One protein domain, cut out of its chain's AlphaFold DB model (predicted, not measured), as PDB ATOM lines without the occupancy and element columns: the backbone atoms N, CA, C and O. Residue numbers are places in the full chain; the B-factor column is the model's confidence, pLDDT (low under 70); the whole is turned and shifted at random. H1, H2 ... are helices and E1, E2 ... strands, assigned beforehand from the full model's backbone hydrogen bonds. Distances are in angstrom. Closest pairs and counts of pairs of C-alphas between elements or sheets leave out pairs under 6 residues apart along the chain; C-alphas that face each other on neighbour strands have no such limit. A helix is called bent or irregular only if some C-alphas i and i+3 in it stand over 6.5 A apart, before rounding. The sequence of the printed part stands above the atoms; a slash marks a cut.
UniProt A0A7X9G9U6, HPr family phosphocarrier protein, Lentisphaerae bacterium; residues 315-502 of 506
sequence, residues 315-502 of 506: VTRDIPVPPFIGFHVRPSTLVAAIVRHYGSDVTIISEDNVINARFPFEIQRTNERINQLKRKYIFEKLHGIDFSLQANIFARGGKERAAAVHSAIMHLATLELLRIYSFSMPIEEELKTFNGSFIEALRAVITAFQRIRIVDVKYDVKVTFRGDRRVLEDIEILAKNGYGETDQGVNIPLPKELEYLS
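What this domain is: This is residues 315 to 502 of the 506 residues of the protein "HPr family phosphocarrier protein" of Lentisphaerae bacterium (UniProt A0A7X9G9U6). The domain is a long body of two lobes, joined by the long helix H3 and by the tight link of four residues that returns from E5 to E6. One lobe is a strongly twisted sheet of E1, E6, E2 and E3 with H8 packed on one face and H1, H2 and H9 near by; the other is a cluster of helices H4 to H7 with the small strand pair E4 and E5. The printed part has 188 residues, with nine named helices and six named strands in the order E1 H1 E2 E3 H2 H3 H4 H5 E4 H6 H7 E5 E6 H8 H9; both sheets are antiparallel, and the class is mixed, helices and strands. It is elongated, spanning 61 by 33 by 27 A, and only just compact, close to loose, with a radius of gyration of the C-alphas of 19.1 A.

Where its parts are: The larger sheet has E1, residues 315 to 320, 16.2 A long, from C-alpha 315 at (28.757, 65.005, 89.272); E6, 462 to 468, 18.2 A; E2, 347 to 350; and E3, 353 to 356. Helices H8, 469 to 480, and H1, 329 to 342, are 16.1 A and 20.4 A long. H2 is 360 to 364 and H9 496 to 501, with C-alpha 501 at (46.199, 50.315, 91.057). H3, 366 to 382, is 24.7 A long. Beyond it are H4, 388 to 395; H5, 400 to 414, 21.0 A; E4, 418 to 420; H6, 427 to 431; H7, 438 to 451, 20.0 A; and E5, 455 to 457.

How they stand to each other: Across E1 and E6, N 317 and O 465 are 2.8 A apart, within hydrogen-bond range; so are N 349 and O 464 of E2 and E6, 2.8 A, and N 348 and O 355 of the hairpin E2 and E3, 2.8 A. H8 is on one face, making two layers, helix and sheet, at a height over the sheet of 8.8 A; it runs along the strands, at 8 degrees to E1 on the local plane, over E1 and only just over E6, with 3 of its 12 C-alphas. E1, H1 and E2 make a split strand-helix-strand unit, two strands running the same way with E6 between them, its crossover right-handed. H1 touches H8 at a shallow tilt of 25 degrees, opposite ways, the closest C-alphas being those of Val 335 and Ile 475, 6.3 A. H2 touches H1, closest at the C-alphas of Ser 332 and Pro 360, 4.7 A. H9 touches H8 with H8's residues 474 to 478 alone, about perpendicular at 76 degrees, closest at the C-alphas of Asp 474 and Leu 498, 7.2 A. H3 only grazes the sheet with residues 366 to 370, and touches H7 at a shallow tilt of 24 degrees, closest at the C-alphas of Phe 379 and Arg 443, 7.0 A. H7 is the hub, touching H3, H4, H5 and H6; with H5 the closest C-alphas are those of Val 405 and Leu 442, 5.9 A, at a steep tilt of 65 degrees. H4 and H5 form a helical hairpin, with the C-alphas of Phe 394 and Arg 401 4.3 A apart. In E4 and E5, N 419 and O 456 are 2.8 A apart. H8 and H7 are apart. Every O i to N i+4 pair is within hydrogen-bond range in H1 to H8; in H9, irregular with C-alphas 497 and 500 7.7 A apart, 0 of 2 are, beside 2 of 3 O i to N i+3 pairs.

The domain as a whole: The two C-alphas farthest apart, of Gly 343 and Arg 396, are 60.9 A apart. The printed part has no cut; the link H8 to H9, 15 residues, is long. The mean pLDDT of the printed part is 92.6, and no printed residue is under 70.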
ATOM      1  N   VAL A 315      30.028  65.646  88.925       96.75
ATOM      2  CA  VAL A 315      28.757  65.005  89.272       96.75
ATOM      3  C   VAL A 315      28.760  64.567  90.733       96.75
ATOM      4  O   VAL A 315      29.800  64.550  91.395       96.75
ATOM      5  N   THR A 316      27.579  64.215  91.234       96.88
ATOM      6  CA  THR A 316      27.381  63.672  92.579       96.88
ATOM      7  C   THR A 316      26.843  62.245  92.474       96.88
ATOM      8  O   THR A 316      25.971  61.982  91.644       96.88
ATOM      9  N   ARG A 317      27.361  61.321  93.289       96.62
ATOM     10  CA  ARG A 317      26.973  59.903  93.312       96.62
ATOM     11  C   ARG A 317      26.909  59.376  94.740       96.62
ATOM     12  O   ARG A 317      27.842  59.582  95.511       96.62
ATOM     13  N   ASP A 318      25.856  58.631  95.058       96.31
ATOM     14  CA  ASP A 318      25.753  57.896  96.319       96.31
ATOM     15  C   ASP A 318      26.359  56.503  96.158       96.31
ATOM     16  O   ASP A 318      25.784  55.630  95.499       96.31
ATOM     17  N   ILE A 319      27.522  56.290  96.773       96.56
ATOM     18  CA  ILE A 319      28.303  55.061  96.630       96.56
ATOM     19  C   ILE A 319      28.230  54.258  97.942       96.56
ATOM     20  O   ILE A 319      28.404  54.842  99.017       96.56
ATOM     21  N   PRO A 320      27.962  52.936  97.892       95.69
ATOM     22  CA  PRO A 320      27.958  52.080  99.078       95.69
ATOM     23  C   PRO A 320      29.279  52.137  99.842       95.69
ATOM     24  O   PRO A 320      30.347  52.144  99.232       95.69
ATOM     25  N   VAL A 321      29.218  52.147 101.174       94.81
ATOM     26  CA  VAL A 321      30.418  52.054 102.021       94.81
ATOM     27  C   VAL A 321      31.039  50.653 101.943       94.81
ATOM     28  O   VAL A 321      30.333  49.696 101.610       94.81
ATOM     29  N   PRO A 322      32.335  50.489 102.271       94.19
ATOM     30  CA  PRO A 322      32.955  49.172 102.294       94.19
ATOM     31  C   PRO A 322      32.221  48.207 103.238       94.19
ATOM     32  O   PRO A 322      31.857  48.597 104.356       94.19
ATOM     33  N   PRO A 323      32.006  46.949 102.812       85.88
ATOM     34  CA  PRO A 323      31.192  45.989 103.554       85.88
ATOM     35  C   PRO A 323      31.865  45.496 104.839       85.88
ATOM     36  O   PRO A 323      31.179  45.027 105.748       85.88
ATOM     37  N   PHE A 324      33.195  45.580 104.915       88.88
ATOM     38  CA  PHE A 324      33.971  45.246 106.097       88.88
ATOM     39  C   PHE A 324      34.319  46.528 106.857       88.88
ATOM     40  O   PHE A 324      35.140  47.320 106.409       88.88
ATOM     41  N   ILE A 325      33.658  46.748 108.000       87.94
ATOM     42  CA  ILE A 325      33.906  47.834 108.974       87.94
ATOM     43  C   ILE A 325      33.948  49.280 108.424       87.94
ATOM     44  O   ILE A 325      34.324  50.199 109.154       87.94
ATOM     45  N   GLY A 326      33.528  49.513 107.178       92.25
ATOM     46  CA  GLY A 326      33.570  50.823 106.526       92.25
ATOM     47  C   GLY A 326      34.955  51.203 105.990       92.25
ATOM     48  O   GLY A 326      35.782  50.364 105.641       92.25
ATOM     49  N   PHE A 327      35.224  52.501 105.878       94.44
ATOM     50  CA  PHE A 327      36.457  53.014 105.280       94.44
ATOM     51  C   PHE A 327      37.648  52.887 106.233       94.44
ATOM     52  O   PHE A 327      37.963  53.824 106.954       94.44
ATOM     53  N   HIS A 328      38.337  51.746 106.256       91.75
ATOM     54  CA  HIS A 328      39.602  51.586 106.991       91.75
ATOM     55  C   HIS A 328      40.816  51.813 106.074       91.75
ATOM     56  O   HIS A 328      40.706  52.524 105.074       91.75
ATOM     57  N   VAL A 329      41.994  51.286 106.422       91.75
ATOM     58  CA  VAL A 329      43.259  51.557 105.720       91.75
ATOM     59  C   VAL A 329      43.159  51.225 104.233       91.75
ATOM     60  O   VAL A 329      43.403  52.104 103.405       91.75
ATOM     61  N   ARG A 330      42.755  50.002 103.880       92.75
ATOM     62  CA  ARG A 330      42.808  49.520 102.495       92.75
ATOM     63  C   ARG A 330      41.766  50.186 101.581       92.75
ATOM     64  O   ARG A 330      42.201  50.818 100.613       92.75
ATOM     65  N   PRO A 331      40.448  50.183 101.881       95.50
ATOM     66  CA  PRO A 331      39.456  50.877 101.059       95.50
ATOM     67  C   PRO A 331      39.766  52.364 100.875       95.50
ATOM     68  O   PRO A 331      39.699  52.882  99.762       95.50
ATOM     69  N   SER A 332      40.179  53.049 101.948       96.19
ATOM     70  CA  SER A 332      40.520  54.476 101.881       96.19
ATOM     71  C   SER A 332      41.763  54.727 101.031       96.19
ATOM     72  O   SER A 332      41.827  55.713 100.299       96.19
ATOM     73  N   THR A 333      42.755  53.837 101.102       95.56
ATOM     74  CA  THR A 333      43.972  53.940 100.287       95.56
ATOM     75  C   THR A 333      43.659  53.769  98.808       95.56
ATOM     76  O   THR A 333      44.164  54.555  98.008       95.56
ATOM     77  N   LEU A 334      42.800  52.809  98.454       96.44
ATOM     78  CA  LEU A 334      42.392  52.547  97.074       96.44
ATOM     79  C   LEU A 334      41.546  53.685  96.495       96.44
ATOM     80  O   LEU A 334      41.865  54.175  95.414       96.44
ATOM     81  N   VAL A 335      40.548  54.187  97.233       97.06
ATOM     82  CA  VAL A 335      39.771  55.372  96.816       97.06
ATOM     83  C   VAL A 335      40.697  56.565  96.595       97.06
ATOM     84  O   VAL A 335      40.670  57.197  95.542       97.06
ATOM     85  N   ALA A 336      41.580  56.848  97.551       96.31
ATOM     86  CA  ALA A 336      42.503  57.964  97.429       96.31
ATOM     87  C   ALA A 336      43.524  57.771  96.294       96.31
ATOM     88  O   ALA A 336      43.982  58.751  95.706       96.31
ATOM     89  N   ALA A 337      43.891  56.527  95.975       94.88
ATOM     90  CA  ALA A 337      44.750  56.211  94.841       94.88
ATOM     91  C   ALA A 337      44.049  56.494  93.506       94.88
ATOM     92  O   ALA A 337      44.665  57.137  92.662       94.88
ATOM     93  N   ILE A 338      42.765  56.137  93.360       95.75
ATOM     94  CA  ILE A 338      41.940  56.517  92.198       95.75
ATOM     95  C   ILE A 338      41.938  58.043  92.041       95.75
ATOM     96  O   ILE A 338      42.301  58.570  90.993       95.75
ATOM     97  N   VAL A 339      41.625  58.780  93.112       95.25
ATOM     98  CA  VAL A 339      41.576  60.253  93.079       95.25
ATOM     99  C   VAL A 339      42.924  60.858  92.660       95.25
ATOM    100  O   VAL A 339      42.979  61.729  91.789       95.25
ATOM    101  N   ARG A 340      44.036  60.378  93.236       92.25
ATOM    102  CA  ARG A 340      45.392  60.851  92.898       92.25
ATOM    103  C   ARG A 340      45.822  60.485  91.479       92.25
ATOM    104  O   ARG A 340      46.558  61.266  90.873       92.25
ATOM    105  N   HIS A 341      45.386  59.335  90.972       91.56
ATOM    106  CA  HIS A 341      45.719  58.865  89.633       91.56
ATOM    107  C   HIS A 341      45.220  59.856  88.574       91.56
ATOM    108  O   HIS A 341      46.017  60.359  87.785       91.56
ATOM    109  N   TYR A 342      43.945  60.250  88.652       91.00
ATOM    110  CA  TYR A 342      43.356  61.246  87.749       91.00
ATOM    111  C   TYR A 342      43.752  62.694  88.068       91.00
ATOM    112  O   TYR A 342      43.579  63.572  87.227       91.00
ATOM    113  N   GLY A 343      44.274  62.970  89.269       88.19
ATOM    114  CA  GLY A 343      44.619  64.329  89.696       88.19
ATOM    115  C   GLY A 343      43.403  65.246  89.883       88.19
ATOM    116  O   GLY A 343      43.550  66.461  89.798       88.19
ATOM    117  N   SER A 344      42.218  64.673  90.114       85.75
ATOM    118  CA  SER A 344      40.960  65.414  90.269       85.75
ATOM    119  C   SER A 344      40.684  65.770  91.728       85.75
ATOM    120  O   SER A 344      41.066  65.040  92.644       85.75
ATOM    121  N   ASP A 345      39.907  66.831  91.935       91.38
ATOM    122  CA  ASP A 345      39.285  67.113  93.224       91.38
ATOM    123  C   ASP A 345      38.044  66.235  93.400       91.38
ATOM    124  O   ASP A 345      37.090  66.307  92.622       91.38
ATOM    125  N   VAL A 346      38.073  65.374  94.416       96.31
ATOM    126  CA  VAL A 346      36.934  64.546  94.819       96.31
ATOM    127  C   VAL A 346      36.682  64.757  96.298       96.31
ATOM    128  O   VAL A 346      37.595  64.676  97.123       96.31
ATOM    129  N   THR A 347      35.425  65.006  96.635       96.81
ATOM    130  CA  THR A 347      34.977  65.227  98.005       96.81
ATOM    131  C   THR A 347      33.897  64.236  98.399       96.81
ATOM    132  O   THR A 347      33.035  63.922  97.583       96.81
ATOM    133  N   ILE A 348      33.901  63.799  99.654       95.50
ATOM    134  CA  ILE A 348      32.766  63.112 100.272       95.50
ATOM    135  C   ILE A 348      31.949  64.172 101.010       95.50
ATOM    136  O   ILE A 348      32.477  64.883 101.867       95.50
ATOM    137  N   ILE A 349      30.679  64.300 100.637       90.69
ATOM    138  CA  ILE A 349      29.723  65.227 101.232       90.69
ATOM    139  C   ILE A 349      29.001  64.496 102.363       90.69
ATOM    140  O   ILE A 349      28.367  63.464 102.152       90.69
ATOM    141  N   SER A 350      29.095  65.056 103.565       77.62
ATOM    142  CA  SER A 350      28.278  64.716 104.727       77.62
ATOM    143  C   SER A 350      27.519  65.973 105.159       77.62
ATOM    144  O   SER A 350      27.987  67.076 104.893       77.62
ATOM    145  N   GLU A 351      26.379  65.826 105.844       70.44
ATOM    146  CA  GLU A 351      25.545  66.958 106.306       70.44
ATOM    147  C   GLU A 351      26.364  68.036 107.042       70.44
ATOM    148  O   GLU A 351      26.144  69.225 106.832       70.44
ATOM    149  N   ASP A 352      27.364  67.613 107.822       72.06
ATOM    150  CA  ASP A 352      28.168  68.499 108.670       72.06
ATOM    151  C   ASP A 352      29.587  68.778 108.138       72.06
ATOM    152  O   ASP A 352      30.290  69.612 108.702       72.06
ATOM    153  N   ASN A 353      30.062  68.067 107.102       80.12
ATOM    154  CA  ASN A 353      31.472  68.113 106.687       80.12
ATOM    155  C   ASN A 353      31.680  67.830 105.191       80.12
ATOM    156  O   ASN A 353      31.033  66.961 104.606       80.12
ATOM    157  N   VAL A 354      32.681  68.493 104.601       89.31
ATOM    158  CA  VAL A 354      33.197  68.205 103.255       89.31
ATOM    159  C   VAL A 354      34.598  67.620 103.393       89.31
ATOM    160  O   VAL A 354      35.518  68.290 103.853       89.31
ATOM    161  N   ILE A 355      34.755  66.358 103.005       93.06
ATOM    162  CA  ILE A 355      35.975  65.578 103.227       93.06
ATOM    163  C   ILE A 355      36.719  65.421 101.905       93.06
ATOM    164  O   ILE A 355      36.126  65.004 100.914       93.06
ATOM    165  N   ASN A 356      38.020  65.708 101.876       94.69
ATOM    166  CA  ASN A 356      38.832  65.539 100.670       94.69
ATOM    167  C   ASN A 356      39.241  64.065 100.483       94.69
ATOM    168  O   ASN A 356      40.070  63.539 101.229       94.69
ATOM    169  N   ALA A 357      38.710  63.414  99.445       96.31
ATOM    170  CA  ALA A 357      38.944  61.999  99.159       96.31
ATOM    171  C   ALA A 357      40.351  61.699  98.605       96.31
ATOM    172  O   ALA A 357      40.700  60.544  98.385       96.31
ATOM    173  N   ARG A 358      41.205  62.709  98.403       95.38
ATOM    174  CA  ARG A 358      42.614  62.511  98.027       95.38
ATOM    175  C   ARG A 358      43.464  61.950  99.170       95.38
ATOM    176  O   ARG A 358      44.550  61.411  98.924       95.38
ATOM    177  N   PHE A 359      43.000  62.084 100.414       94.75
ATOM    178  CA  PHE A 359      43.743  61.712 101.614       94.75
ATOM    179  C   PHE A 359      43.062  60.543 102.343       94.75
ATOM    180  O   PHE A 359      41.951  60.713 102.840       94.75
ATOM    181  N   PRO A 360      43.717  59.369 102.469       95.00
ATOM    182  CA  PRO A 360      43.101  58.193 103.087       95.00
ATOM    183  C   PRO A 360      42.583  58.445 104.506       95.00
ATOM    184  O   PRO A 360      41.483  58.023 104.840       95.00
ATOM    185  N   PHE A 361      43.349  59.164 105.332       93.62
ATOM    186  CA  PHE A 361      42.958  59.460 106.712       93.62
ATOM    187  C   PHE A 361      41.681  60.307 106.792       93.62
ATOM    188  O   PHE A 361      40.838  60.061 107.645       93.62
ATOM    189  N   GLU A 362      41.497  61.257 105.873       93.44
ATOM    190  CA  GLU A 362      40.289  62.084 105.811       93.44
ATOM    191  C   GLU A 362      39.057  61.231 105.479       93.44
ATOM    192  O   GLU A 362      38.029  61.350 106.144       93.44
ATOM    193  N   ILE A 363      39.179  60.282 104.543       95.12
ATOM    194  CA  ILE A 363      38.106  59.325 104.230       95.12
ATOM    195  C   ILE A 363      37.734  58.501 105.470       95.12
ATOM    196  O   ILE A 363      36.550  58.331 105.755       95.12
ATOM    197  N   GLN A 364      38.711  58.036 106.255       93.69
ATOM    198  CA  GLN A 364      38.457  57.227 107.458       93.69
ATOM    199  C   GLN A 364      37.608  57.961 108.509       93.69
ATOM    200  O   GLN A 364      36.887  57.313 109.273       93.69
ATOM    201  N   ARG A 365      37.631  59.301 108.529       90.69
ATOM    202  CA  ARG A 365      36.808  60.123 109.439       90.69
ATOM    203  C   ARG A 365      35.310  59.976 109.165       90.69
ATOM    204  O   ARG A 365      34.506  60.178 110.069       90.69
ATOM    205  N   THR A 366      34.917  59.537 107.965       91.62
ATOM    206  CA  THR A 366      33.510  59.238 107.638       91.62
ATOM    207  C   THR A 366      32.922  58.112 108.496       91.62
ATOM    208  O   THR A 366      31.706  58.064 108.693       91.62
ATOM    209  N   ASN A 367      33.758  57.226 109.057       91.62
ATOM    210  CA  ASN A 367      33.288  56.066 109.815       91.62
ATOM    211  C   ASN A 367      32.494  56.429 111.063       91.62
ATOM    212  O   ASN A 367      31.620  55.663 111.459       91.62
ATOM    213  N   GLU A 368      32.768  57.570 111.695       89.50
ATOM    214  CA  GLU A 368      32.002  57.987 112.868       89.50
ATOM    215  C   GLU A 368      30.521  58.155 112.512       89.50
ATOM    216  O   GLU A 368      29.647  57.569 113.163       89.50
ATOM    217  N   ARG A 369      30.253  58.856 111.406       89.88
ATOM    218  CA  ARG A 369      28.904  59.051 110.874       89.88
ATOM    219  C   ARG A 369      28.301  57.748 110.356       89.88
ATOM    220  O   ARG A 369      27.154  57.450 110.680       89.88
ATOM    221  N   ILE A 370      29.062  56.942 109.612       92.12
ATOM    222  CA  ILE A 370      28.604  55.630 109.117       92.12
ATOM    223  C   ILE A 370      28.159  54.750 110.291       92.12
ATOM    224  O   ILE A 370      27.057  54.200 110.283       92.12
ATOM    225  N   ASN A 371      28.974  54.673 111.343       92.31
ATOM    226  CA  ASN A 371      28.669  53.887 112.530       92.31
ATOM    227  C   ASN A 371      27.482  54.472 113.310       92.31
ATOM    228  O   ASN A 371      26.687  53.716 113.863       92.31
ATOM    229  N   GLN A 372      27.309  55.796 113.335       92.12
ATOM    230  CA  GLN A 372      26.123  56.430 113.915       92.12
ATOM    231  C   GLN A 372      24.838  56.035 113.170       92.12
ATOM    232  O   GLN A 372      23.857  55.672 113.821       92.12
ATOM    233  N   LEU A 373      24.843  56.055 111.833       93.00
ATOM    234  CA  LEU A 373      23.702  55.639 111.005       93.00
ATOM    235  C   LEU A 373      23.376  54.157 111.207       93.00
ATOM    236  O   LEU A 373      22.225  53.801 111.455       93.00
ATOM    237  N   LYS A 374      24.407  53.306 111.202       94.31
ATOM    238  CA  LYS A 374      24.304  51.881 111.534       94.31
ATOM    239  C   LYS A 374      23.672  51.651 112.910       94.31
ATOM    240  O   LYS A 374      22.745  50.854 113.031       94.31
ATOM    241  N   ARG A 375      24.126  52.372 113.944       95.06
ATOM    242  CA  ARG A 375      23.551  52.292 115.300       95.06
ATOM    243  C   ARG A 375      22.096  52.737 115.340       95.06
ATOM    244  O   ARG A 375      21.281  52.067 115.964       95.06
ATOM    245  N   LYS A 376      21.763  53.847 114.676       95.00
ATOM    246  CA  LYS A 376      20.380  54.329 114.586       95.00
ATOM    247  C   LYS A 376      19.472  53.251 113.988       95.00
ATOM    248  O   LYS A 376      18.471  52.906 114.606       95.00
ATOM    249  N   TYR A 377      19.888  52.655 112.869       95.62
ATOM    250  CA  TYR A 377      19.161  51.574 112.210       95.62
ATOM    251  C   TYR A 377      18.927  50.367 113.130       95.62
ATOM    252  O   TYR A 377      17.785  49.955 113.326       95.62
ATOM    253  N   ILE A 378      19.985  49.807 113.731       96.31
ATOM    254  CA  ILE A 378      19.824  48.617 114.578       96.31
ATOM    255  C   ILE A 378      18.961  48.916 115.805       96.31
ATOM    256  O   ILE A 378      18.113  48.103 116.151       96.31
ATOM    257  N   PHE A 379      19.113  50.087 116.432       96.19
ATOM    258  CA  PHE A 379      18.341  50.449 117.621       96.19
ATOM    259  C   PHE A 379      16.857  50.651 117.325       96.19
ATOM    260  O   PHE A 379      16.032  50.244 118.137       96.19
ATOM    261  N   GLU A 380      16.507  51.194 116.159       95.56
ATOM    262  CA  GLU A 380      15.116  51.231 115.697       95.56
ATOM    263  C   GLU A 380      14.558  49.812 115.500       95.56
ATOM    264  O   GLU A 380      13.430  49.528 115.906       95.56
ATOM    265  N   LYS A 381      15.360  48.884 114.957       95.75
ATOM    266  CA  LYS A 381      14.958  47.480 114.770       95.75
ATOM    267  C   LYS A 381      14.782  46.709 116.075       95.75
ATOM    268  O   LYS A 381      13.922  45.835 116.121       95.75
ATOM    269  N   LEU A 382      15.527  47.042 117.135       94.50
ATOM    270  CA  LEU A 382      15.398  46.369 118.436       94.50
ATOM    271  C   LEU A 382      13.970  46.437 118.998       94.50
ATOM    272  O   LEU A 382      13.554  45.504 119.676       94.50
ATOM    273  N   HIS A 383      13.208  47.495 118.701       89.50
ATOM    274  CA  HIS A 383      11.825  47.642 119.171       89.50
ATOM    275  C   HIS A 383      10.855  46.606 118.584       89.50
ATOM    276  O   HIS A 383       9.822  46.336 119.188       89.50
ATOM    277  N   GLY A 384      11.168  46.042 117.415       90.06
ATOM    278  CA  GLY A 384      10.327  45.057 116.731       90.06
ATOM    279  C   GLY A 384      10.688  43.601 117.028       90.06
ATOM    280  O   GLY A 384      10.117  42.713 116.401       90.06
ATOM    281  N   ILE A 385      11.647  43.346 117.923       95.00
ATOM    282  CA  ILE A 385      12.158  42.003 118.223       95.00
ATOM    283  C   ILE A 385      11.756  41.620 119.647       95.00
ATOM    284  O   ILE A 385      11.961  42.387 120.588       95.00
ATOM    285  N   ASP A 386      11.209  40.414 119.813       94.69
ATOM    286  CA  ASP A 386      10.887  39.886 121.135       94.69
ATOM    287  C   ASP A 386      12.159  39.430 121.866       94.69
ATOM    288  O   ASP A 386      12.816  38.459 121.483       94.69
ATOM    289  N   PHE A 387      12.485  40.146 122.941       96.00
ATOM    290  CA  PHE A 387      13.572  39.821 123.860       96.00
ATOM    291  C   PHE A 387      13.072  39.453 125.263       96.00
ATOM    292  O   PHE A 387      13.836  39.530 126.225       96.00
ATOM    293  N   SER A 388      11.800  39.072 125.425       93.88
ATOM    294  CA  SER A 388      11.192  38.826 126.742       93.88
ATOM    295  C   SER A 388      11.960  37.778 127.555       93.88
ATOM    296  O   SER A 388      12.183  37.949 128.755       93.88
ATOM    297  N   LEU A 389      12.437  36.714 126.900       93.38
ATOM    298  CA  LEU A 389      13.253  35.685 127.545       93.38
ATOM    299  C   LEU A 389      14.594  36.250 128.039       93.38
ATOM    300  O   LEU A 389      14.954  36.061 129.200       93.38
ATOM    301  N   GLN A 390      15.323  36.965 127.181       96.25
ATOM    302  CA  GLN A 390      16.619  37.556 127.517       96.25
ATOM    303  C   GLN A 390      16.472  38.639 128.591       96.25
ATOM    304  O   GLN A 390      17.285  38.693 129.509       96.25
ATOM    305  N   ALA A 391      15.414  39.449 128.538       94.12
ATOM    306  CA  ALA A 391      15.111  40.458 129.546       94.12
ATOM    307  C   ALA A 391      14.845  39.827 130.924       94.12
ATOM    308  O   ALA A 391      15.382  40.301 131.926       94.12
ATOM    309  N   ASN A 392      14.096  38.719 130.973       94.12
ATOM    310  CA  ASN A 392      13.855  37.968 132.208       94.12
ATOM    311  C   ASN A 392      15.142  37.360 132.785       94.12
ATOM    312  O   ASN A 392      15.346  37.402 133.997       94.12
ATOM    313  N   ILE A 393      16.024  36.817 131.938       92.75
ATOM    314  CA  ILE A 393      17.335  36.294 132.363       92.75
ATOM    315  C   ILE A 393      18.217  37.440 132.878       92.75
ATOM    316  O   ILE A 393      18.835  37.334 133.933       92.75
ATOM    317  N   PHE A 394      18.228  38.579 132.186       94.94
ATOM    318  CA  PHE A 394      19.006  39.746 132.587       94.94
ATOM    319  C   PHE A 394      18.582  40.296 133.957       94.94
ATOM    320  O   PHE A 394      19.433  40.717 134.741       94.94
ATOM    321  N   ALA A 395      17.283  40.258 134.274       91.50
ATOM    322  CA  ALA A 395      16.737  40.733 135.546       91.50
ATOM    323  C   ALA A 395      17.205  39.922 136.771       91.50
ATOM    324  O   ALA A 395      17.190  40.443 137.884       91.50
ATOM    325  N   ARG A 396      17.658  38.673 136.586       90.56
ATOM    326  CA  ARG A 396      18.157  37.810 137.675       90.56
ATOM    327  C   ARG A 396      19.537  38.225 138.202       90.56
ATOM    328  O   ARG A 396      19.909  37.835 139.306       90.56
ATOM    329  N   GLY A 397      20.269  39.066 137.465       85.69
ATOM    330  CA  GLY A 397      21.525  39.670 137.917       85.69
ATOM    331  C   GLY A 397      22.765  38.769 137.801       85.69
ATOM    332  O   GLY A 397      22.731  37.667 137.258       85.69
ATOM    333  N   GLY A 398      23.912  39.270 138.273       83.50
ATOM    334  CA  GLY A 398      25.184  38.533 138.261       83.50
ATOM    335  C   GLY A 398      25.649  38.113 136.858       83.50
ATOM    336  O   GLY A 398      25.537  38.881 135.902       83.50
ATOM    337  N   LYS A 399      26.164  36.879 136.734       82.94
ATOM    338  CA  LYS A 399      26.670  36.311 135.467       82.94
ATOM    339  C   LYS A 399      25.579  36.125 134.401       82.94
ATOM    340  O   LYS A 399      25.881  36.103 133.209       82.94
ATOM    341  N   GLU A 400      24.308  36.047 134.801       90.62
ATOM    342  CA  GLU A 400      23.189  35.862 133.867       90.62
ATOM    343  C   GLU A 400      22.963  37.088 132.969       90.62
ATOM    344  O   GLU A 400      22.504  36.948 131.834       90.62
ATOM    345  N   ARG A 401      23.381  38.283 133.414       93.94
ATOM    346  CA  ARG A 401      23.322  39.507 132.597       93.94
ATOM    347  C   ARG A 401      24.136  39.375 131.311       93.94
ATOM    348  O   ARG A 401      23.640  39.703 130.235       93.94
ATOM    349  N   ALA A 402      25.364  38.866 131.411       93.75
ATOM    350  CA  ALA A 402      26.230  38.685 130.251       93.75
ATOM    351  C   ALA A 402      25.696  37.598 129.308       93.75
ATOM    352  O   ALA A 402      25.683  37.797 128.094       93.75
ATOM    353  N   ALA A 403      25.171  36.496 129.856       93.69
ATOM    354  CA  ALA A 403      24.560  35.424 129.071       93.69
ATOM    355  C   ALA A 403      23.327  35.901 128.279       93.69
ATOM    356  O   ALA A 403      23.181  35.567 127.101       93.69
ATOM    357  N   ALA A 404      22.474  36.730 128.892       96.06
ATOM    358  CA  ALA A 404      21.317  37.327 128.228       96.06
ATOM    359  C   ALA A 404      21.719  38.217 127.041       96.06
ATOM    360  O   ALA A 404      21.159  38.084 125.951       96.06
ATOM    361  N   VAL A 405      22.712  39.095 127.226       96.56
ATOM    362  CA  VAL A 405      23.203  39.972 126.150       96.56
ATOM    363  C   VAL A 405      23.897  39.165 125.051       96.56
ATOM    364  O   VAL A 405      23.647  39.410 123.874       96.56
ATOM    365  N   HIS A 406      24.699  38.157 125.406       95.69
ATOM    366  CA  HIS A 406      25.323  37.257 124.434       95.69
ATOM    367  C   HIS A 406      24.275  36.551 123.566       95.69
ATOM    368  O   HIS A 406      24.365  36.563 122.340       95.69
ATOM    369  N   SER A 407      23.245  35.970 124.196       96.12
ATOM    370  CA  SER A 407      22.133  35.319 123.494       96.12
ATOM    371  C   SER A 407      21.436  36.276 122.527       96.12
ATOM    372  O   SER A 407      21.135  35.896 121.397       96.12
ATOM    373  N   ALA A 408      21.232  37.532 122.930       97.00
ATOM    374  CA  ALA A 408      20.627  38.540 122.072       97.00
ATOM    375  C   ALA A 408      21.519  38.944 120.893       97.00
ATOM    376  O   ALA A 408      21.013  39.069 119.784       97.00
ATOM    377  N   ILE A 409      22.835  39.089 121.088       96.75
ATOM    378  CA  ILE A 409      23.782  39.342 119.988       96.75
ATOM    379  C   ILE A 409      23.744  38.196 118.973       96.75
ATOM    380  O   ILE A 409      23.684  38.450 117.771       96.75
ATOM    381  N   MET A 410      23.720  36.947 119.443       96.56
ATOM    382  CA  MET A 410      23.609  35.780 118.562       96.56
ATOM    383  C   MET A 410      22.273  35.762 117.816       96.56
ATOM    384  O   MET A 410      22.263  35.549 116.609       96.56
ATOM    385  N   HIS A 411      21.161  36.073 118.489       96.31
ATOM    386  CA  HIS A 411      19.848  36.195 117.848       96.31
ATOM    387  C   HIS A 411      19.839  37.305 116.776       96.31
ATOM    388  O   HIS A 411      19.363  37.113 115.659       96.31
ATOM    389  N   LEU A 412      20.436  38.462 117.057       97.00
ATOM    390  CA  LEU A 412      20.578  39.531 116.067       97.00
ATOM    391  C   LEU A 412      21.446  39.109 114.871       97.00
ATOM    392  O   LEU A 412      21.180  39.533 113.747       97.00
ATOM    393  N   ALA A 413      22.456  38.265 115.086       95.19
ATOM    394  CA  ALA A 413      23.264  37.714 114.005       95.19
ATOM    395  C   ALA A 413      22.482  36.702 113.149       95.19
ATOM    396  O   ALA A 413      22.589  36.743 111.924       95.19
ATOM    397  N   THR A 414      21.641  35.852 113.754       95.94
ATOM    398  CA  THR A 414      20.773  34.919 113.006       95.94
ATOM    399  C   THR A 414      19.702  35.638 112.190       95.94
ATOM    400  O   THR A 414      19.299  35.144 111.145       95.94
ATOM    401  N   LEU A 415      19.266  36.818 112.642       95.75
ATOM    402  CA  LEU A 415      18.362  37.707 111.903       95.75
ATOM    403  C   LEU A 415      19.075  38.537 110.820       95.75
ATOM    404  O   LEU A 415      18.461  39.414 110.223       95.75
ATOM    405  N   GLU A 416      20.373  38.309 110.603       94.06
ATOM    406  CA  GLU A 416      21.218  39.083 109.692       94.06
ATOM    407  C   GLU A 416      21.258  40.593 109.974       94.06
ATOM    408  O   GLU A 416      21.524  41.394 109.083       94.06
ATOM    409  N   LEU A 417      21.038  41.001 111.223       95.06
ATOM    410  CA  LEU A 417      21.131  42.403 111.635       95.06
ATOM    411  C   LEU A 417      22.534  42.768 112.133       95.06
ATOM    412  O   LEU A 417      22.970  43.913 111.995       95.06
ATOM    413  N   LEU A 418      23.258  41.790 112.679       94.50
ATOM    414  CA  LEU A 418      24.657  41.917 113.080       94.50
ATOM    415  C   LEU A 418      25.536  40.925 112.314       94.50
ATOM    416  O   LEU A 418      25.147  39.791 112.044       94.50
ATOM    417  N   ARG A 419      26.762  41.344 112.013       92.38
ATOM    418  CA  ARG A 419      27.868  40.471 111.620       92.38
ATOM    419  C   ARG A 419      28.845  40.382 112.786       92.38
ATOM    420  O   ARG A 419      29.172  41.397 113.392       92.38
ATOM    421  N   ILE A 420      29.306  39.173 113.086       92.25
ATOM    422  CA  ILE A 420      30.268  38.898 114.156       92.25
ATOM    423  C   ILE A 420      31.616  38.583 113.510       92.25
ATOM    424  O   ILE A 420      31.698  37.678 112.683       92.25
ATOM    425  N   TYR A 421      32.654  39.318 113.898       88.94
ATOM    426  CA  TYR A 421      34.033  39.102 113.447       88.94
ATOM    427  C   TYR A 421      34.880  38.364 114.481       88.94
ATOM    428  O   TYR A 421      35.824  37.663 114.128       88.94
ATOM    429  N   SER A 422      34.542  38.506 115.764       87.19
ATOM    430  CA  SER A 422      35.209  37.814 116.864       87.19
ATOM    431  C   SER A 422      34.181  37.215 117.812       87.19
ATOM    432  O   SER A 422      33.259  37.894 118.261       87.19
ATOM    433  N   PHE A 423      34.371  35.943 118.159       84.81
ATOM    434  CA  PHE A 423      33.569  35.261 119.176       84.81
ATOM    435  C   PHE A 423      34.105  35.481 120.597       84.81
ATOM    436  O   PHE A 423      33.437  35.132 121.568       84.81
ATOM    437  N   SER A 424      35.285  36.096 120.743       89.56
ATOM    438  CA  SER A 424      35.767  36.561 122.043       89.56
ATOM    439  C   SER A 424      35.063  37.874 122.385       89.56
ATOM    440  O   SER A 424      35.467  38.946 121.937       89.56
ATOM    441  N   MET A 425      33.958  37.767 123.125       91.19
ATOM    442  CA  MET A 425      33.081  38.883 123.478       91.19
ATOM    443  C   MET A 425      33.214  39.228 124.974       91.19
ATOM    444  O   MET A 425      32.634  38.522 125.801       91.19
ATOM    445  N   PRO A 426      33.922  40.309 125.357       92.69
ATOM    446  CA  PRO A 426      34.125  40.704 126.754       92.69
ATOM    447  C   PRO A 426      32.886  41.409 127.343       92.69
ATOM    448  O   PRO A 426      32.961  42.520 127.857       92.69
ATOM    449  N   ILE A 427      31.715  40.769 127.253       92.88
ATOM    450  CA  ILE A 427      30.423  41.344 127.668       92.88
ATOM    451  C   ILE A 427      30.409  41.637 129.173       92.88
ATOM    452  O   ILE A 427      29.866  42.654 129.594       92.88
ATOM    453  N   GLU A 428      31.008  40.764 129.988       92.31
ATOM    454  CA  GLU A 428      31.067  40.944 131.444       92.31
ATOM    455  C   GLU A 428      31.777  42.248 131.839       92.31
ATOM    456  O   GLU A 428      31.294  42.956 132.722       92.31
ATOM    457  N   GLU A 429      32.868  42.602 131.152       90.44
ATOM    458  CA  GLU A 429      33.615  43.837 131.423       90.44
ATOM    459  C   GLU A 429      32.808  45.086 131.047       90.44
ATOM    460  O   GLU A 429      32.755  46.037 131.825       90.44
ATOM    461  N   GLU A 430      32.101  45.063 129.913       89.69
ATOM    462  CA  GLU A 430      31.239  46.175 129.480       89.69
ATOM    463  C   GLU A 430      30.030  46.382 130.413       89.69
ATOM    464  O   GLU A 430      29.531  47.498 130.567       89.69
ATOM    465  N   LEU A 431      29.551  45.318 131.070       92.19
ATOM    466  CA  LEU A 431      28.400  45.376 131.978       92.19
ATOM    467  C   LEU A 431      28.767  45.628 133.445       92.19
ATOM    468  O   LEU A 431      27.871  45.895 134.250       92.19
ATOM    469  N   LYS A 432      30.052  45.560 133.808       87.75
ATOM    470  CA  LYS A 432      30.543  45.596 135.197       87.75
ATOM    471  C   LYS A 432      30.047  46.799 135.997       87.75
ATOM    472  O   LYS A 432      29.746  46.675 137.182       87.75
ATOM    473  N   THR A 433      29.956  47.953 135.347       83.00
ATOM    474  CA  THR A 433      29.500  49.221 135.938       83.00
ATOM    475  C   THR A 433      28.159  49.686 135.365       83.00
ATOM    476  O   THR A 433      27.672  50.758 135.727       83.00
ATOM    477  N   PHE A 434      27.541  48.893 134.483       88.56
ATOM    478  CA  PHE A 434      26.319  49.274 133.792       88.56
ATOM    479  C   PHE A 434      25.075  49.040 134.662       88.56
ATOM    480  O   PHE A 434      24.728  47.901 135.004       88.56
ATOM    481  N   ASN A 435      24.341  50.119 134.931       84.62
ATOM    482  CA  ASN A 435      23.049  50.107 135.614       84.62
ATOM    483  C   ASN A 435      21.972  50.610 134.648       84.62
ATOM    484  O   ASN A 435      22.031  51.751 134.203       84.62
ATOM    485  N   GLY A 436      21.010  49.754 134.303       90.12
ATOM    486  CA  GLY A 436      19.961  50.070 133.335       90.12
ATOM    487  C   GLY A 436      19.186  48.831 132.896       90.12
ATOM    488  O   GLY A 436      19.464  47.711 133.339       90.12
ATOM    489  N   SER A 437      18.213  49.042 132.015       93.88
ATOM    490  CA  SER A 437      17.403  47.981 131.414       93.88
ATOM    491  C   SER A 437      18.226  47.072 130.493       93.88
ATOM    492  O   SER A 437      19.316  47.421 130.032       93.88
ATOM    493  N   PHE A 438      17.674  45.897 130.179       95.50
ATOM    494  CA  PHE A 438      18.283  44.952 129.241       95.50
ATOM    495  C   PHE A 438      18.548  45.578 127.859       95.50
ATOM    496  O   PHE A 438      19.625  45.394 127.297       95.50
ATOM    497  N   ILE A 439      17.600  46.353 127.320       95.06
ATOM    498  CA  ILE A 439      17.759  46.990 126.006       95.06
ATOM    499  C   ILE A 439      18.856  48.054 126.043       95.06
ATOM    500  O   ILE A 439      19.667  48.118 125.123       95.06
ATOM    501  N   GLU A 440      18.938  48.867 127.098       94.62
ATOM    502  CA  GLU A 440      20.018  49.854 127.226       94.62
ATOM    503  C   GLU A 440      21.387  49.170 127.341       94.62
ATOM    504  O   GLU A 440      22.342  49.613 126.701       94.62
ATOM    505  N   ALA A 441      21.466  48.045 128.061       95.56
ATOM    506  CA  ALA A 441      22.673  47.225 128.144       95.56
ATOM    507  C   ALA A 441      23.075  46.659 126.774       95.56
ATOM    508  O   ALA A 441      24.230  46.769 126.366       95.56
ATOM    509  N   LEU A 442      22.117  46.108 126.023       96.25
ATOM    510  CA  LEU A 442      22.345  45.592 124.674       96.25
ATOM    511  C   LEU A 442      22.835  46.698 123.725       96.25
ATOM    512  O   LEU A 442      23.790  46.492 122.977       96.25
ATOM    513  N   ARG A 443      22.239  47.898 123.786       96.06
ATOM    514  CA  ARG A 443      22.674  49.065 122.995       96.06
ATOM    515  C   ARG A 443      24.095  49.503 123.351       96.06
ATOM    516  O   ARG A 443      24.877  49.808 122.444       96.06
ATOM    517  N   ALA A 444      24.432  49.526 124.640       94.94
ATOM    518  CA  ALA A 444      25.771  49.860 125.117       94.94
ATOM    519  C   ALA A 444      26.809  48.847 124.616       94.94
ATOM    520  O   ALA A 444      27.807  49.246 124.017       94.94
ATOM    521  N   VAL A 445      26.526  47.547 124.746       95.81
ATOM    522  CA  VAL A 445      27.427  46.478 124.295       95.81
ATOM    523  C   VAL A 445      27.599  46.483 122.775       95.81
ATOM    524  O   VAL A 445      28.731  46.417 122.309       95.81
ATOM    525  N   ILE A 446      26.533  46.654 121.982       95.62
ATOM    526  CA  ILE A 446      26.652  46.792 120.515       95.62
ATOM    527  C   ILE A 446      27.540  47.992 120.153       95.62
ATOM    528  O   ILE A 446      28.404  47.885 119.283       95.62
ATOM    529  N   THR A 447      27.363  49.126 120.838       94.81
ATOM    530  CA  THR A 447      28.173  50.333 120.610       94.81
ATOM    531  C   THR A 447      29.646  50.088 120.934       94.81
ATOM    532  O   THR A 447      30.519  50.431 120.132       94.81
ATOM    533  N   ALA A 448      29.929  49.469 122.083       93.50
ATOM    534  CA  ALA A 448      31.281  49.119 122.490       93.50
ATOM    535  C   ALA A 448      31.919  48.138 121.499       93.50
ATOM    536  O   ALA A 448      33.024  48.385 121.020       93.50
ATOM    537  N   PHE A 449      31.198  47.083 121.117       94.12
ATOM    538  CA  PHE A 449      31.689  46.033 120.230       94.12
ATOM    539  C   PHE A 449      31.924  46.511 118.800       94.12
ATOM    540  O   PHE A 449      32.885  46.059 118.184       94.12
ATOM    541  N   GLN A 450      31.137  47.461 118.288       91.06
ATOM    542  CA  GLN A 450      31.461  48.139 117.029       91.06
ATOM    543  C   GLN A 450      32.769  48.927 117.126       91.06
ATOM    544  O   GLN A 450      33.604  48.852 116.225       91.06
ATOM    545  N   ARG A 451      32.984  49.660 118.229       89.12
ATOM    546  CA  ARG A 451      34.208  50.450 118.445       89.12
ATOM    547  C   ARG A 451      35.460  49.570 118.459       89.12
ATOM    548  O   ARG A 451      36.471  49.958 117.883       89.12
ATOM    549  N   ILE A 452      35.385  48.393 119.083       90.00
ATOM    550  CA  ILE A 452      36.493  47.423 119.144       90.00
ATOM    551  C   ILE A 452      36.434  46.349 118.044       90.00
ATOM    552  O   ILE A 452      37.193  45.387 118.094       90.00
ATOM    553  N   ARG A 453      35.570  46.528 117.031       88.88
ATOM    554  CA  ARG A 453      35.456  45.683 115.826       88.88
ATOM    555  C   ARG A 453      35.129  44.203 116.086       88.88
ATOM    556  O   ARG A 453      35.486  43.341 115.291       88.88
ATOM    557  N   ILE A 454      34.425  43.901 117.173       91.25
ATOM    558  CA  ILE A 454      33.902  42.551 117.448       91.25
ATOM    559  C   ILE A 454      32.668  42.269 116.591       91.25
ATOM    560  O   ILE A 454      32.514  41.163 116.071       91.25
ATOM    561  N   VAL A 455      31.799  43.271 116.438       92.00
ATOM    562  CA  VAL A 455      30.595  43.190 115.605       92.00
ATOM    563  C   VAL A 455      30.509  44.386 114.671       92.00
ATOM    564  O   VAL A 455      31.039  45.456 114.967       92.00
ATOM    565  N   ASP A 456      29.773  44.226 113.583       92.94
ATOM    566  CA  ASP A 456      29.287  45.332 112.768       92.94
ATOM    567  C   ASP A 456      27.799  45.148 112.466       92.94
ATOM    568  O   ASP A 456      27.263  44.042 112.531       92.94
ATOM    569  N   VAL A 457      27.107  46.245 112.181       93.38
ATOM    570  CA  VAL A 457      25.685  46.214 111.831       93.38
ATOM    571  C   VAL A 457      25.573  46.050 110.324       93.38
ATOM    572  O   VAL A 457      26.136  46.844 109.566       93.38
ATOM    573  N   LYS A 458      24.805  45.047 109.895       91.44
ATOM    574  CA  LYS A 458      24.455  44.851 108.488       91.44
ATOM    575  C   LYS A 458      23.420  45.906 108.088       91.44
ATOM    576  O   LYS A 458      22.229  45.769 108.355       91.44
ATOM    577  N   TYR A 459      23.900  46.996 107.498       91.88
ATOM    578  CA  TYR A 459      23.077  48.083 106.983       91.88
ATOM    579  C   TYR A 459      23.778  48.751 105.799       91.88
ATOM    580  O   TYR A 459      24.938  49.158 105.917       91.88
ATOM    581  N   ASP A 460      23.061  48.871 104.682       89.94
ATOM    582  CA  ASP A 460      23.569  49.429 103.428       89.94
ATOM    583  C   ASP A 460      23.651  50.955 103.502       89.94
ATOM    584  O   ASP A 460      22.795  51.693 103.008       89.94
ATOM    585  N   VAL A 461      24.708  51.440 104.148       93.19
ATOM    586  CA  VAL A 461      25.034  52.865 104.170       93.19
ATOM    587  C   VAL A 461      25.651  53.253 102.829       93.19
ATOM    588  O   VAL A 461      26.550  52.584 102.319       93.19
ATOM    589  N   LYS A 462      25.202  54.377 102.278       94.25
ATOM    590  CA  LYS A 462      25.863  55.052 101.161       94.25
ATOM    591  C   LYS A 462      26.443  56.372 101.642       94.25
ATOM    592  O   LYS A 462      25.892  56.995 102.547       94.25
ATOM    593  N   VAL A 463      27.545  56.783 101.029       94.06
ATOM    594  CA  VAL A 463      28.105  58.125 101.196       94.06
ATOM    595  C   VAL A 463      28.100  58.842  99.855       94.06
ATOM    596  O   VAL A 463      28.291  58.231  98.801       94.06
ATOM    597  N   THR A 464      27.872  60.145  99.902       96.00
ATOM    598  CA  THR A 464      27.738  60.971  98.709       96.00
ATOM    599  C   THR A 464      29.108  61.477  98.279       96.00
ATOM    600  O   THR A 464      29.713  62.313  98.946       96.00
ATOM    601  N   PHE A 465      29.616  60.990  97.153       97.12
ATOM    602  CA  PHE A 465      30.816  61.516  96.514       97.12
ATOM    603  C   PHE A 465      30.445  62.612  95.517       97.12
ATOM    604  O   PHE A 465      29.463  62.492  94.788       97.12
ATOM    605  N   ARG A 466      31.265  63.658  95.439       97.12
ATOM    606  CA  ARG A 466      31.201  64.706  94.417       97.12
ATOM    607  C   ARG A 466      32.570  64.886  93.784       97.12
ATOM    608  O   ARG A 466      33.557  65.056  94.497       97.12
ATOM    609  N   GLY A 467      32.623  64.872  92.462       96.00
ATOM    610  CA  GLY A 467      33.866  64.976  91.706       96.00
ATOM    611  C   GLY A 467      33.652  64.661  90.234       96.00
ATOM    612  O   GLY A 467      32.518  64.520  89.780       96.00
ATOM    613  N   ASP A 468      34.743  64.560  89.486       94.94
ATOM    614  CA  ASP A 468      34.715  64.176  88.075       94.94
ATOM    615  C   ASP A 468      34.076  62.791  87.873       94.94
ATOM    616  O   ASP A 468      34.476  61.812  88.510       94.94
ATOM    617  N   ARG A 469      33.109  62.710  86.951       94.56
ATOM    618  CA  ARG A 469      32.393  61.491  86.561       94.56
ATOM    619  C   ARG A 469      33.321  60.293  86.354       94.56
ATOM    620  O   ARG A 469      33.008  59.226  86.864       94.56
ATOM    621  N   ARG A 470      34.457  60.468  85.673       93.31
ATOM    622  CA  ARG A 470      35.412  59.377  85.374       93.31
ATOM    623  C   ARG A 470      35.983  58.753  86.647       93.31
ATOM    624  O   ARG A 470      36.111  57.543  86.771       93.31
ATOM    625  N   VAL A 471      36.294  59.606  87.616       95.50
ATOM    626  CA  VAL A 471      36.870  59.202  88.902       95.50
ATOM    627  C   VAL A 471      35.811  58.512  89.754       95.50
ATOM    628  O   VAL A 471      36.094  57.506  90.398       95.50
ATOM    629  N   LEU A 472      34.576  59.025  89.735       97.50
ATOM    630  CA  LEU A 472      33.467  58.405  90.456       97.50
ATOM    631  C   LEU A 472      33.052  57.060  89.844       97.50
ATOM    632  O   LEU A 472      32.688  56.165  90.597       97.50
ATOM    633  N   GLU A 473      33.152  56.887  88.523       96.69
ATOM    634  CA  GLU A 473      32.936  55.601  87.846       96.69
ATOM    635  C   GLU A 473      33.922  54.532  88.341       96.69
ATOM    636  O   GLU A 473      33.500  53.433  88.704       96.69
ATOM    637  N   ASP A 474      35.207  54.869  88.476       97.00
ATOM    638  CA  ASP A 474      36.211  53.949  89.023       97.00
ATOM    639  C   ASP A 474      35.976  53.640  90.513       97.00
ATOM    640  O   ASP A 474      36.143  52.496  90.945       97.00
ATOM    641  N   ILE A 475      35.522  54.619  91.309       97.75
ATOM    642  CA  ILE A 475      35.129  54.385  92.712       97.75
ATOM    643  C   ILE A 475      33.878  53.490  92.787       97.75
ATOM    644  O   ILE A 475      33.808  52.612  93.646       97.75
ATOM    645  N   GLU A 476      32.905  53.648  91.885       98.00
ATOM    646  CA  GLU A 476      31.744  52.755  91.791       98.00
ATOM    647  C   GLU A 476      32.158  51.324  91.414       98.00
ATOM    648  O   GLU A 476      31.627  50.369  91.984       98.00
ATOM    649  N   ILE A 477      33.103  51.154  90.481       97.50
ATOM    650  CA  ILE A 477      33.667  49.839  90.129       97.50
ATOM    651  C   ILE A 477      34.353  49.222  91.350       97.50
ATOM    652  O   ILE A 477      34.112  48.052  91.661       97.50
ATOM    653  N   LEU A 478      35.158  50.004  92.074       97.06
ATOM    654  CA  LEU A 478      35.814  49.563  93.300       97.06
ATOM    655  C   LEU A 478      34.783  49.109  94.346       97.06
ATOM    656  O   LEU A 478      34.928  48.030  94.921       97.06
ATOM    657  N   ALA A 479      33.710  49.879  94.539       96.56
ATOM    658  CA  ALA A 479      32.640  49.556  95.479       96.56
ATOM    659  C   ALA A 479      31.876  48.278  95.099       96.56
ATOM    660  O   ALA A 479      31.632  47.428  95.956       96.56
ATOM    661  N   LYS A 480      31.550  48.102  93.811       95.75
ATOM    662  CA  LYS A 480      30.887  46.890  93.285       95.75
ATOM    663  C   LYS A 480      31.734  45.628  93.465       95.75
ATOM    664  O   LYS A 480      31.178  44.539  93.540       95.75
ATOM    665  N   ASN A 481      33.054  45.779  93.568       94.88
ATOM    666  CA  ASN A 481      34.013  44.694  93.777       94.88
ATOM    667  C   ASN A 481      34.565  44.665  95.217       94.88
ATOM    668  O   ASN A 481      35.704  44.257  95.445       94.88
ATOM    669  N   GLY A 482      33.780  45.124  96.199       92.88
ATOM    670  CA  GLY A 482      34.091  44.954  97.623       92.88
ATOM    671  C   GLY A 482      35.252  45.803  98.141       92.88
ATOM    672  O   GLY A 482      35.798  45.503  99.193       92.88
ATOM    673  N   TYR A 483      35.654  46.857  97.427       95.31
ATOM    674  CA  TYR A 483      36.803  47.698  97.785       95.31
ATOM    675  C   TYR A 483      38.138  46.941  97.889       95.31
ATOM    676  O   TYR A 483      39.029  47.325  98.647       95.31
ATOM    677  N   GLY A 484      38.302  45.875  97.099       91.94
ATOM    678  CA  GLY A 484      39.528  45.075  97.096       91.94
ATOM    679  C   GLY A 484      39.680  44.184  98.331       91.94
ATOM    680  O   GLY A 484      40.794  43.730  98.616       91.94
ATOM    681  N   GLU A 485      38.590  43.926  99.056       92.94
ATOM    682  CA  GLU A 485      38.530  42.992 100.180       92.94
ATOM    683  C   GLU A 485      37.200  42.221 100.242       92.94
ATOM    684  O   GLU A 485      36.196  42.605  99.643       92.94
ATOM    685  N   THR A 486      37.197  41.096 100.957       91.31
ATOM    686  CA  THR A 486      35.973  40.363 101.292       91.31
ATOM    687  C   THR A 486      35.214  41.049 102.424       91.31
ATOM    688  O   THR A 486      35.722  41.923 103.124       91.31
ATOM    689  N   ASP A 487      34.001  40.575 102.690       86.44
ATOM    690  CA  ASP A 487      33.194  41.001 103.833       86.44
ATOM    691  C   ASP A 487      33.791  40.629 105.211       86.44
ATOM    692  O   ASP A 487      33.266  41.067 106.241       86.44
ATOM    693  N   GLN A 488      34.891  39.863 105.216       85.44
ATOM    694  CA  GLN A 488      35.720  39.489 106.370       85.44
ATOM    695  C   GLN A 488      37.069  40.230 106.419       85.44
ATOM    696  O   GLN A 488      37.902  39.920 107.269       85.44
ATOM    697  N   GLY A 489      37.326  41.166 105.499       86.12
ATOM    698  CA  GLY A 489      38.581  41.924 105.457       86.12
ATOM    699  C   GLY A 489      39.764  41.163 104.857       86.12
ATOM    700  O   GLY A 489      40.915  41.546 105.070       86.12
ATOM    701  N   VAL A 490      39.514  40.080 104.116       90.38
ATOM    702  CA  VAL A 490      40.569  39.376 103.375       90.38
ATOM    703  C   VAL A 490      40.803  40.087 102.049       90.38
ATOM    704  O   VAL A 490      39.867  40.297 101.284       90.38
ATOM    705  N   ASN A 491      42.056  40.423 101.753       91.19
ATOM    706  CA  ASN A 491      42.439  41.078 100.505       91.19
ATOM    707  C   ASN A 491      42.070  40.227  99.283       91.19
ATOM    708  O   ASN A 491      42.459  39.062  99.199       91.19
ATOM    709  N   ILE A 492      41.399  40.837  98.304       91.75
ATOM    710  CA  ILE A 492      41.110  40.222  97.002       91.75
ATOM    711  C   ILE A 492      41.747  41.031  95.862       91.75
ATOM    712  O   ILE A 492      42.041  42.222  96.044       91.75
ATOM    713  N   PRO A 493      42.003  40.403  94.698       91.31
ATOM    714  CA  PRO A 493      42.477  41.102  93.508       91.31
ATOM    715  C   PRO A 493      41.502  42.191  93.053       91.31
ATOM    716  O   PRO A 493      40.290  42.065  93.219       91.31
ATOM    717  N   LEU A 494      42.043  43.254  92.456       92.69
ATOM    718  CA  LEU A 494      41.239  44.309  91.848       92.69
ATOM    719  C   LEU A 494      40.686  43.855  90.488       92.69
ATOM    720  O   LEU A 494      41.324  43.039  89.816       92.69
ATOM    721  N   PRO A 495      39.522  44.381  90.063       93.25
ATOM    722  CA  PRO A 495      39.005  44.138  88.721       93.25
ATOM    723  C   PRO A 495      39.954  44.723  87.663       93.25
ATOM    724  O   PRO A 495      40.728  45.640  87.947       93.25
ATOM    725  N   LYS A 496      39.885  44.203  86.433       90.50
ATOM    726  CA  LYS A 496      40.804  44.553  85.334       90.50
ATOM    727  C   LYS A 496      40.818  46.056  85.034       90.50
ATOM    728  O   LYS A 496      41.859  46.625  84.733       90.50
ATOM    729  N   GLU A 497      39.671  46.708  85.157       92.12
ATOM    730  CA  GLU A 497      39.488  48.146  84.962       92.12
ATOM    731  C   GLU A 497      40.328  48.982  85.942       92.12
ATOM    732  O   GLU A 497      40.727  50.095  85.613       92.12
ATOM    733  N   LEU A 498      40.646  48.430  87.119       93.38
ATOM    734  CA  LEU A 498      41.440  49.067  88.172       93.38
ATOM    735  C   LEU A 498      42.838  48.444  88.315       93.38
ATOM    736  O   LEU A 498      43.516  48.663  89.319       93.38
ATOM    737  N   GLU A 499      43.302  47.678  87.323       88.81
ATOM    738  CA  GLU A 499      44.618  47.020  87.337       88.81
ATOM    739  C   GLU A 499      45.774  48.026  87.448       88.81
ATOM    740  O   GLU A 499      46.823  47.717  88.022       88.81
ATOM    741  N   TYR A 500      45.558  49.269  87.003       88.00
ATOM    742  CA  TYR A 500      46.511  50.362  87.185       88.00
ATOM    743  C   TYR A 500      46.820  50.635  88.670       88.00
ATOM    744  O   TYR A 500      47.882  51.154  88.983       88.00
ATOM    745  N   LEU A 501      45.968  50.215  89.611       89.19
ATOM    746  CA  LEU A 501      46.199  50.315  91.057       89.19
ATOM    747  C   LEU A 501      46.882  49.084  91.671       89.19
ATOM    748  O   LEU A 501      47.086  49.055  92.880       89.19
ATOM    749  N   SER A 502      47.244  48.063  90.891       78.69
ATOM    750  CA  SER A 502      47.809  46.793  91.393       78.69
ATOM    751  C   SER A 502      49.058  46.956  92.274       78.69
ATOM    752  O   SER A 502      49.322  46.146  93.163       78.69
TER     753      SER A 502